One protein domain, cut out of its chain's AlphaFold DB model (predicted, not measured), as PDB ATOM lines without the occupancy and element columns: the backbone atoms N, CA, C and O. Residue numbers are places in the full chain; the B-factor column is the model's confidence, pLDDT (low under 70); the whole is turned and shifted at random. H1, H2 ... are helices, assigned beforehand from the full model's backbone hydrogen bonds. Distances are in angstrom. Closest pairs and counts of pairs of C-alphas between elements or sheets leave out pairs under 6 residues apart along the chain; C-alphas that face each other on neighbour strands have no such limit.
ATOM      1  N   ARG A 306      92.085  35.809  89.940       82.62
ATOM      2  CA  ARG A 306      90.828  35.243  89.419       82.62
ATOM      3  C   ARG A 306      89.855  34.869  90.531       82.62
ATOM      4  O   ARG A 306      88.659  35.101  90.387       82.62
ATOM      5  N   LEU A 307      90.361  34.353  91.651       83.75
ATOM      6  CA  LEU A 307      89.537  34.061  92.827       83.75
ATOM      7  C   LEU A 307      88.942  35.338  93.439       83.75
ATOM      8  O   LEU A 307      87.785  35.329  93.860       83.75
ATOM      9  N   ALA A 308      89.696  36.441  93.468       82.31
ATOM     10  CA  ALA A 308      89.195  37.735  93.931       82.31
ATOM     11  C   ALA A 308      88.124  38.310  92.984       82.31
ATOM     12  O   ALA A 308      87.066  38.735  93.444       82.31
ATOM     13  N   GLN A 309      88.346  38.244  91.666       87.94
ATOM     14  CA  GLN A 309      87.364  38.669  90.659       87.94
ATOM     15  C   GLN A 309      86.073  37.848  90.729       87.94
ATOM     16  O   GLN A 309      84.979  38.406  90.682       87.94
ATOM     17  N   GLN A 310      86.180  36.529  90.904       89.69
ATOM     18  CA  GLN A 310      85.015  35.658  91.034       89.69
ATOM     19  C   GLN A 310      84.197  35.989  92.290       89.69
ATOM     20  O   GLN A 310      82.973  36.084  92.209       89.69
ATOM     21  N   LYS A 311      84.861  36.248  93.425       86.25
ATOM     22  CA  LYS A 311      84.194  36.670  94.668       86.25
ATOM     23  C   LYS A 311      83.519  38.035  94.542       86.25
ATOM     24  O   LYS A 311      82.388  38.192  94.997       86.25
ATOM     25  N   ALA A 312      84.180  39.008  93.915       87.06
ATOM     26  CA  ALA A 312      83.590  40.322  93.666       87.06
ATOM     27  C   ALA A 312      82.355  40.214  92.755       87.06
ATOM     28  O   ALA A 312      81.343  40.867  93.005       87.06
ATOM     29  N   TYR A 313      82.409  39.347  91.735       92.88
ATOM     30  CA  TYR A 313      81.285  39.101  90.831       92.88
ATOM     31  C   TYR A 313      80.101  38.474  91.562       92.88
ATOM     32  O   TYR A 313      78.970  38.941  91.419       92.88
ATOM     33  N   GLU A 314      80.359  37.469  92.396       90.12
ATOM     34  CA  GLU A 314      79.338  36.825  93.220       90.12
ATOM     35  C   GLU A 314      78.669  37.836  94.167       90.12
ATOM     36  O   GLU A 314      77.444  37.943  94.179       90.12
ATOM     37  N   ALA A 315      79.446  38.678  94.857       88.06
ATOM     38  CA  ALA A 315      78.914  39.706  95.753       88.06
ATOM     39  C   ALA A 315      78.085  40.780  95.018       88.06
ATOM     40  O   ALA A 315      76.985  41.127  95.455       88.06
ATOM     41  N   ALA A 316      78.583  41.287  93.886       88.12
ATOM     42  CA  ALA A 316      77.876  42.279  93.078       88.12
ATOM     43  C   ALA A 316      76.581  41.712  92.475       88.12
ATOM     44  O   ALA A 316      75.553  42.393  92.456       88.12
ATOM     45  N   SER A 317      76.620  40.457  92.016       91.50
ATOM     46  CA  SER A 317      75.447  39.771  91.472       91.50
ATOM     47  C   SER A 317      74.387  39.524  92.546       91.50
ATOM     48  O   SER A 317      73.237  39.907  92.346       91.50
ATOM     49  N   ALA A 318      74.773  39.033  93.729       86.56
ATOM     50  CA  ALA A 318      73.861  38.827  94.851       86.56
ATOM     51  C   ALA A 318      73.203  40.139  95.321       86.56
ATOM     52  O   ALA A 318      72.005  40.174  95.603       86.56
ATOM     53  N   LEU A 319      73.961  41.242  95.364       83.44
ATOM     54  CA  LEU A 319      73.429  42.568  95.694       83.44
ATOM     55  C   LEU A 319      72.392  43.051  94.679       83.44
ATOM     56  O   LEU A 319      71.361  43.606  95.070       83.44
ATOM     57  N   TRP A 320      72.653  42.854  93.388       90.06
ATOM     58  CA  TRP A 320      71.717  43.236  92.338       90.06
ATOM     59  C   TRP A 320      70.452  42.378  92.372       90.06
ATOM     60  O   TRP A 320      69.346  42.920  92.370       90.06
ATOM     61  N   GLU A 321      70.598  41.055  92.462       89.56
ATOM     62  CA  GLU A 321      69.466  40.126  92.500       89.56
ATOM     63  C   GLU A 321      68.558  40.370  93.703       89.56
ATOM     64  O   GLU A 321      67.336  40.338  93.568       89.56
ATOM     65  N   LYS A 322      69.146  40.720  94.852       82.19
ATOM     66  CA  LYS A 322      68.407  41.043  96.074       82.19
ATOM     67  C   LYS A 322      67.591  42.337  95.977       82.19
ATOM     68  O   LYS A 322      66.529  42.416  96.589       82.19
ATOM     69  N   ASN A 323      68.074  43.358  95.261       82.31
ATOM     70  CA  ASN A 323      67.483  44.708  95.301       82.31
ATOM     71  C   ASN A 323      66.756  45.130  94.018       82.31
ATOM     72  O   ASN A 323      65.864  45.975  94.077       82.31
ATOM     73  N   VAL A 324      67.148  44.592  92.861       88.44
ATOM     74  CA  VAL A 324      66.641  45.024  91.550       88.44
ATOM     75  C   VAL A 324      65.873  43.907  90.848       88.44
ATOM     76  O   VAL A 324      64.805  44.169  90.297       88.44
ATOM     77  N   GLY A 325      66.386  42.676  90.881       85.25
ATOM     78  CA  GLY A 325      65.760  41.507  90.257       85.25
ATOM     79  C   GLY A 325      66.775  40.548  89.621       85.25
ATOM     80  O   GLY A 325      67.966  40.862  89.591       85.25
ATOM     81  N   PRO A 326      66.325  39.390  89.100       90.94
ATOM     82  CA  PRO A 326      67.201  38.315  88.630       90.94
ATOM     83  C   PRO A 326      68.179  38.804  87.555       90.94
ATOM     84  O   PRO A 326      67.773  39.435  86.574       90.94
ATOM     85  N   LEU A 327      69.474  38.502  87.699       91.75
ATOM     86  CA  LEU A 327      70.494  39.015  86.776       91.75
ATOM     87  C   LEU A 327      70.317  38.454  85.356       91.75
ATOM     88  O   LEU A 327      70.675  39.106  84.371       91.75
ATOM     89  N   ASP A 328      69.739  37.258  85.249       88.38
ATOM     90  CA  ASP A 328      69.472  36.575  83.983       88.38
ATOM     91  C   ASP A 328      68.386  37.265  83.141       88.38
ATOM     92  O   ASP A 328      68.380  37.134  81.916       88.38
ATOM     93  N   GLU A 329      67.530  38.084  83.758       88.06
ATOM     94  CA  GLU A 329      66.556  38.920  83.044       88.06
ATOM     95  C   GLU A 329      67.203  40.181  82.439       88.06
ATOM     96  O   GLU A 329      66.609  40.848  81.587       88.06
ATOM     97  N   SER A 330      68.439  40.508  82.838       91.44
ATOM     98  CA  SER A 330      69.160  41.729  82.453       91.44
ATOM     99  C   SER A 330      70.594  41.443  81.966       91.44
ATOM    100  O   SER A 330      71.568  41.867  82.594       91.44
ATOM    101  N   PRO A 331      70.780  40.809  80.789       88.31
ATOM    102  CA  PRO A 331      72.107  40.438  80.280       88.31
ATOM    103  C   PRO A 331      73.044  41.634  80.042       88.31
ATOM    104  O   PRO A 331      74.262  41.471  80.067       88.31
ATOM    105  N   ALA A 332      72.503  42.839  79.831       86.81
ATOM    106  CA  ALA A 332      73.299  44.063  79.742       86.81
ATOM    107  C   ALA A 332      73.945  44.432  81.088       86.81
ATOM    108  O   ALA A 332      75.109  44.817  81.121       86.81
ATOM    109  N   VAL A 333      73.218  44.251  82.193       91.19
ATOM    110  CA  VAL A 333      73.731  44.504  83.545       91.19
ATOM    111  C   VAL A 333      74.732  43.429  83.943       91.19
ATOM    112  O   VAL A 333      75.799  43.753  84.450       91.19
ATOM    113  N   LYS A 334      74.439  42.160  83.629       94.88
ATOM    114  CA  LYS A 334      75.374  41.044  83.828       94.88
ATOM    115  C   LYS A 334      76.736  41.317  83.189       94.88
ATOM    116  O   LYS A 334      77.760  41.085  83.824       94.88
ATOM    117  N   ARG A 335      76.736  41.847  81.960       91.50
ATOM    118  CA  ARG A 335      77.956  42.279  81.261       91.50
ATOM    119  C   ARG A 335      78.592  43.501  81.908       91.50
ATOM    120  O   ARG A 335      79.783  43.461  82.139       91.50
ATOM    121  N   ALA A 336      77.822  44.525  82.272       92.25
ATOM    122  CA  ALA A 336      78.373  45.718  82.918       92.25
ATOM    123  C   ALA A 336      79.057  45.407  84.263       92.25
ATOM    124  O   ALA A 336      80.122  45.946  84.539       92.25
ATOM    125  N   ILE A 337      78.480  44.514  85.076       91.88
ATOM    126  CA  ILE A 337      79.087  44.044  86.330       91.88
ATOM    127  C   ILE A 337      80.358  43.240  86.038       91.88
ATOM    128  O   ILE A 337      81.383  43.457  86.674       91.88
ATOM    129  N   TYR A 338      80.309  42.335  85.056       94.81
ATOM    130  CA  TYR A 338      81.476  41.550  84.664       94.81
ATOM    131  C   TYR A 338      82.611  42.426  84.114       94.81
ATOM    132  O   TYR A 338      83.759  42.239  84.505       94.81
ATOM    133  N   ASP A 339      82.296  43.398  83.257       93.44
ATOM    134  CA  ASP A 339      83.252  44.337  82.663       93.44
ATOM    135  C   ASP A 339      83.870  45.237  83.742       93.44
ATOM    136  O   ASP A 339      85.083  45.415  83.757       93.44
ATOM    137  N   LEU A 340      83.067  45.723  84.699       92.56
ATOM    138  CA  LEU A 340      83.547  46.522  85.833       92.56
ATOM    139  C   LEU A 340      84.536  45.746  86.718       92.56
ATOM    140  O   LEU A 340      85.491  46.327  87.215       92.56
ATOM    141  N   ILE A 341      84.299  44.449  86.923       94.00
ATOM    142  CA  ILE A 341      85.120  43.600  87.803       94.00
ATOM    143  C   ILE A 341      86.339  43.032  87.071       94.00
ATOM    144  O   ILE A 341      87.377  42.772  87.679       94.00
ATOM    145  N   SER A 342      86.226  42.846  85.758       89.94
ATOM    146  CA  SER A 342      87.338  42.423  84.905       89.94
ATOM    147  C   SER A 342      88.306  43.572  84.610       89.94
ATOM    148  O   SER A 342      89.472  43.318  84.308       89.94
ATOM    149  N   ASP A 343      87.844  44.824  84.695       93.75
ATOM    150  CA  ASP A 343      88.686  46.011  84.587       93.75
ATOM    151  C   ASP A 343      89.461  46.244  85.892       93.75
ATOM    152  O   ASP A 343      88.924  46.650  86.926       93.75
ATOM    153  N   ARG A 344      90.766  45.976  85.833       86.06
ATOM    154  CA  ARG A 344      91.678  46.099  86.971       86.06
ATOM    155  C   ARG A 344      91.775  47.532  87.493       86.06
ATOM    156  O   ARG A 344      91.856  47.712  88.702       86.06
ATOM    157  N   GLU A 345      91.721  48.540  86.621       86.31
ATOM    158  CA  GLU A 345      91.778  49.943  87.053       86.31
ATOM    159  C   GLU A 345      90.495  50.342  87.792       86.31
ATOM    160  O   GLU A 345      90.541  51.088  88.772       86.31
ATOM    161  N   ALA A 346      89.348  49.808  87.363       82.31
ATOM    162  CA  ALA A 346      88.079  50.015  88.050       82.31
ATOM    163  C   ALA A 346      88.032  49.294  89.406       82.31
ATOM    164  O   ALA A 346      87.559  49.876  90.381       82.31
ATOM    165  N   MET A 347      88.558  48.070  89.496       85.38
ATOM    166  CA  MET A 347      88.657  47.331  90.760       85.38
ATOM    167  C   MET A 347      89.638  47.974  91.746       85.38
ATOM    168  O   MET A 347      89.309  48.094  92.927       85.38
ATOM    169  N   ASP A 348      90.786  48.465  91.276       83.06
ATOM    170  CA  ASP A 348      91.730  49.222  92.109       83.06
ATOM    171  C   ASP A 348      91.084  50.527  92.611       83.06
ATOM    172  O   ASP A 348      91.251  50.896  93.771       83.06
ATOM    173  N   ALA A 349      90.260  51.186  91.786       78.69
ATOM    174  CA  ALA A 349      89.489  52.364  92.192       78.69
ATOM    175  C   ALA A 349      88.339  52.055  93.170       78.69
ATOM    176  O   ALA A 349      87.841  52.970  93.824       78.69
ATOM    177  N   LEU A 350      87.903  50.797  93.267       80.31
ATOM    178  CA  LEU A 350      86.899  50.312  94.223       80.31
ATOM    179  C   LEU A 350      87.533  49.667  95.460       80.31
ATOM    180  O   LEU A 350      86.818  49.170  96.330       80.31
ATOM    181  N   THR A 351      88.857  49.670  95.550       79.00
ATOM    182  CA  THR A 351      89.599  49.157  96.696       79.00
ATOM    183  C   THR A 351      90.037  50.342  97.551       79.00
ATOM    184  O   THR A 351      90.528  51.350  97.041       79.00
ATOM    185  N   ASP A 352      89.808  50.276  98.862       78.38
ATOM    186  CA  ASP A 352      90.255  51.334  99.765       78.38
ATOM    187  C   ASP A 352      91.796  51.374  99.856       78.38
ATOM    188  O   ASP A 352      92.510  50.466  99.426       78.38
ATOM    189  N   SER A 353      92.346  52.427 100.464       65.62
ATOM    190  CA  SER A 353      93.799  52.560 100.664       65.62
ATOM    191  C   SER A 353      94.413  51.488 101.579       65.62
ATOM    192  O   SER A 353      95.632  51.462 101.755       65.62
ATOM    193  N   LYS A 354      93.589  50.613 102.168       73.00
ATOM    194  CA  LYS A 354      93.990  49.481 103.007       73.00
ATOM    195  C   LYS A 354      93.912  48.145 102.257       73.00
ATOM    196  O   LYS A 354      94.248  47.126 102.853       73.00
ATOM    197  N   GLY A 355      93.530  48.144 100.977       77.38
ATOM    198  CA  GLY A 355      93.425  46.937 100.162       77.38
ATOM    199  C   GLY A 355      92.105  46.177 100.323       77.38
ATOM    200  O   GLY A 355      91.997  45.070  99.805       77.38
ATOM    201  N   ASN A 356      91.109  46.739 101.017       81.25
ATOM    202  CA  ASN A 356      89.790  46.122 101.141       81.25
ATOM    203  C   ASN A 356      88.932  46.542  99.955       81.25
ATOM    204  O   ASN A 356      88.737  47.739  99.715       81.25
ATOM    205  N   SER A 357      88.396  45.572  99.219       75.94
ATOM    206  CA  SER A 357      87.451  45.894  98.159       75.94
ATOM    207  C   SER A 357      86.146  46.413  98.773       75.94
ATOM    208  O   SER A 357      85.702  45.941  99.823       75.94
ATOM    209  N   LEU A 358      85.493  47.369  98.109       75.75
ATOM    210  CA  LEU A 358      84.155  47.850  98.472       75.75
ATOM    211  C   LEU A 358      83.176  46.677  98.692       75.75
ATOM    212  O   LEU A 358      82.307  46.734  99.557       75.75
ATOM    213  N   PHE A 359      83.347  45.592  97.933       80.31
ATOM    214  CA  PHE A 359      82.534  44.381  98.015       80.31
ATOM    215  C   PHE A 359      82.802  43.546  99.275       80.31
ATOM    216  O   PHE A 359      81.849  42.999  99.830       80.31
ATOM    217  N   ASP A 360      84.039  43.501  99.780       67.69
ATOM    218  CA  ASP A 360      84.352  42.860 101.067       67.69
ATOM    219  C   ASP A 360      83.709  43.628 102.231       67.69
ATOM    220  O   ASP A 360      83.130  43.021 103.130       67.69
ATOM    221  N   MET A 361      83.680  44.965 102.159       67.12
ATOM    222  CA  MET A 361      82.963  45.790 103.143       67.12
ATOM    223  C   MET A 361      81.448  45.529 103.139       67.12
ATOM    224  O   MET A 361      80.813  45.566 104.192       67.12
ATOM    225  N   PHE A 362      80.857  45.247 101.972       68.19
ATOM    226  CA  PHE A 362      79.445  44.864 101.883       68.19
ATOM    227  C   PHE A 362      79.180  43.448 102.398       68.19
ATOM    228  O   PHE A 362      78.117  43.209 102.969       68.19
ATOM    229  N   LYS A 363      80.133  42.526 102.228       66.88
ATOM    230  CA  LYS A 363      80.028  41.151 102.721       66.88
ATOM    231  C   LYS A 363      80.067  41.086 104.248       66.88
ATOM    232  O   LYS A 363      79.232  40.414 104.842       66.88
ATOM    233  N   ASP A 364      80.963  41.840 104.878       60.31
ATOM    234  CA  ASP A 364      81.098  41.862 106.341       60.31
ATOM    235  C   ASP A 364      79.959  42.633 107.043       60.31
ATOM    236  O   ASP A 364      79.758  42.501 108.251       60.31
ATOM    237  N   GLY A 365      79.182  43.424 106.292       54.75
ATOM    238  CA  GLY A 365      77.981  44.123 106.769       54.75
ATOM    239  C   GLY A 365      76.658  43.378 106.535       54.75
ATOM    240  O   GLY A 365      75.596  43.950 106.785       54.75
ATOM    241  N   MET A 366      76.692  42.141 106.020       45.06
ATOM    242  CA  MET A 366      75.521  41.430 105.482       45.06
ATOM    243  C   MET A 366      74.845  40.418 106.424       45.06
ATOM    244  O   MET A 366      73.970  39.673 105.976       45.06
TER     245      MET A 366
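Overview. This is residues 306 to 366 of the 569 residues of an uncharacterized protein of Gemmata obscuriglobus (UniProt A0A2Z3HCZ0). H1 and the shorter H2 make a helical hairpin, and H4 packs on H1, which lies between H2 and H4; small H3 turns the corner after H2. The printed part has 61 residues with four named helices, H1 to H4 in chain order, all helix in class. It is compact, radius of gyration of the C-alphas 11.6 A, spanning 35 by 25 by 18 A.

Arrangement. H1, residues 306 to 323, touches H2, residues 331 to 342, opposite ways at 37 degrees, only just steep; their closest C-alphas, Gln 309 and Ile 341, are 6.1 A apart. H1 touches H4, residues 358 to 364, about perpendicular at 74 degrees, with residues 312 to 316 alone; the closest C-alphas, Ala 312 and Phe 359, are 6.0 A apart. H2 and H3, residues 344 to 349, only just touch, only at the corner, with 3 pairs of C-alphas within 8 A, the closest Ile 341 and Met 347. In each helix every O i to N i+4 pair is within hydrogen-bond range.

Along the chain. H1 runs 25.9 A from C-alpha 306 at (90.828, 35.243, 89.419); H2 is 16.0 A long. H4 ends at C-alpha 364, (81.098, 41.862, 106.341).

Size, cuts and confidence. The printed part has no cut and no long link. Residues 353 and 360 to 366 have pLDDT under 70.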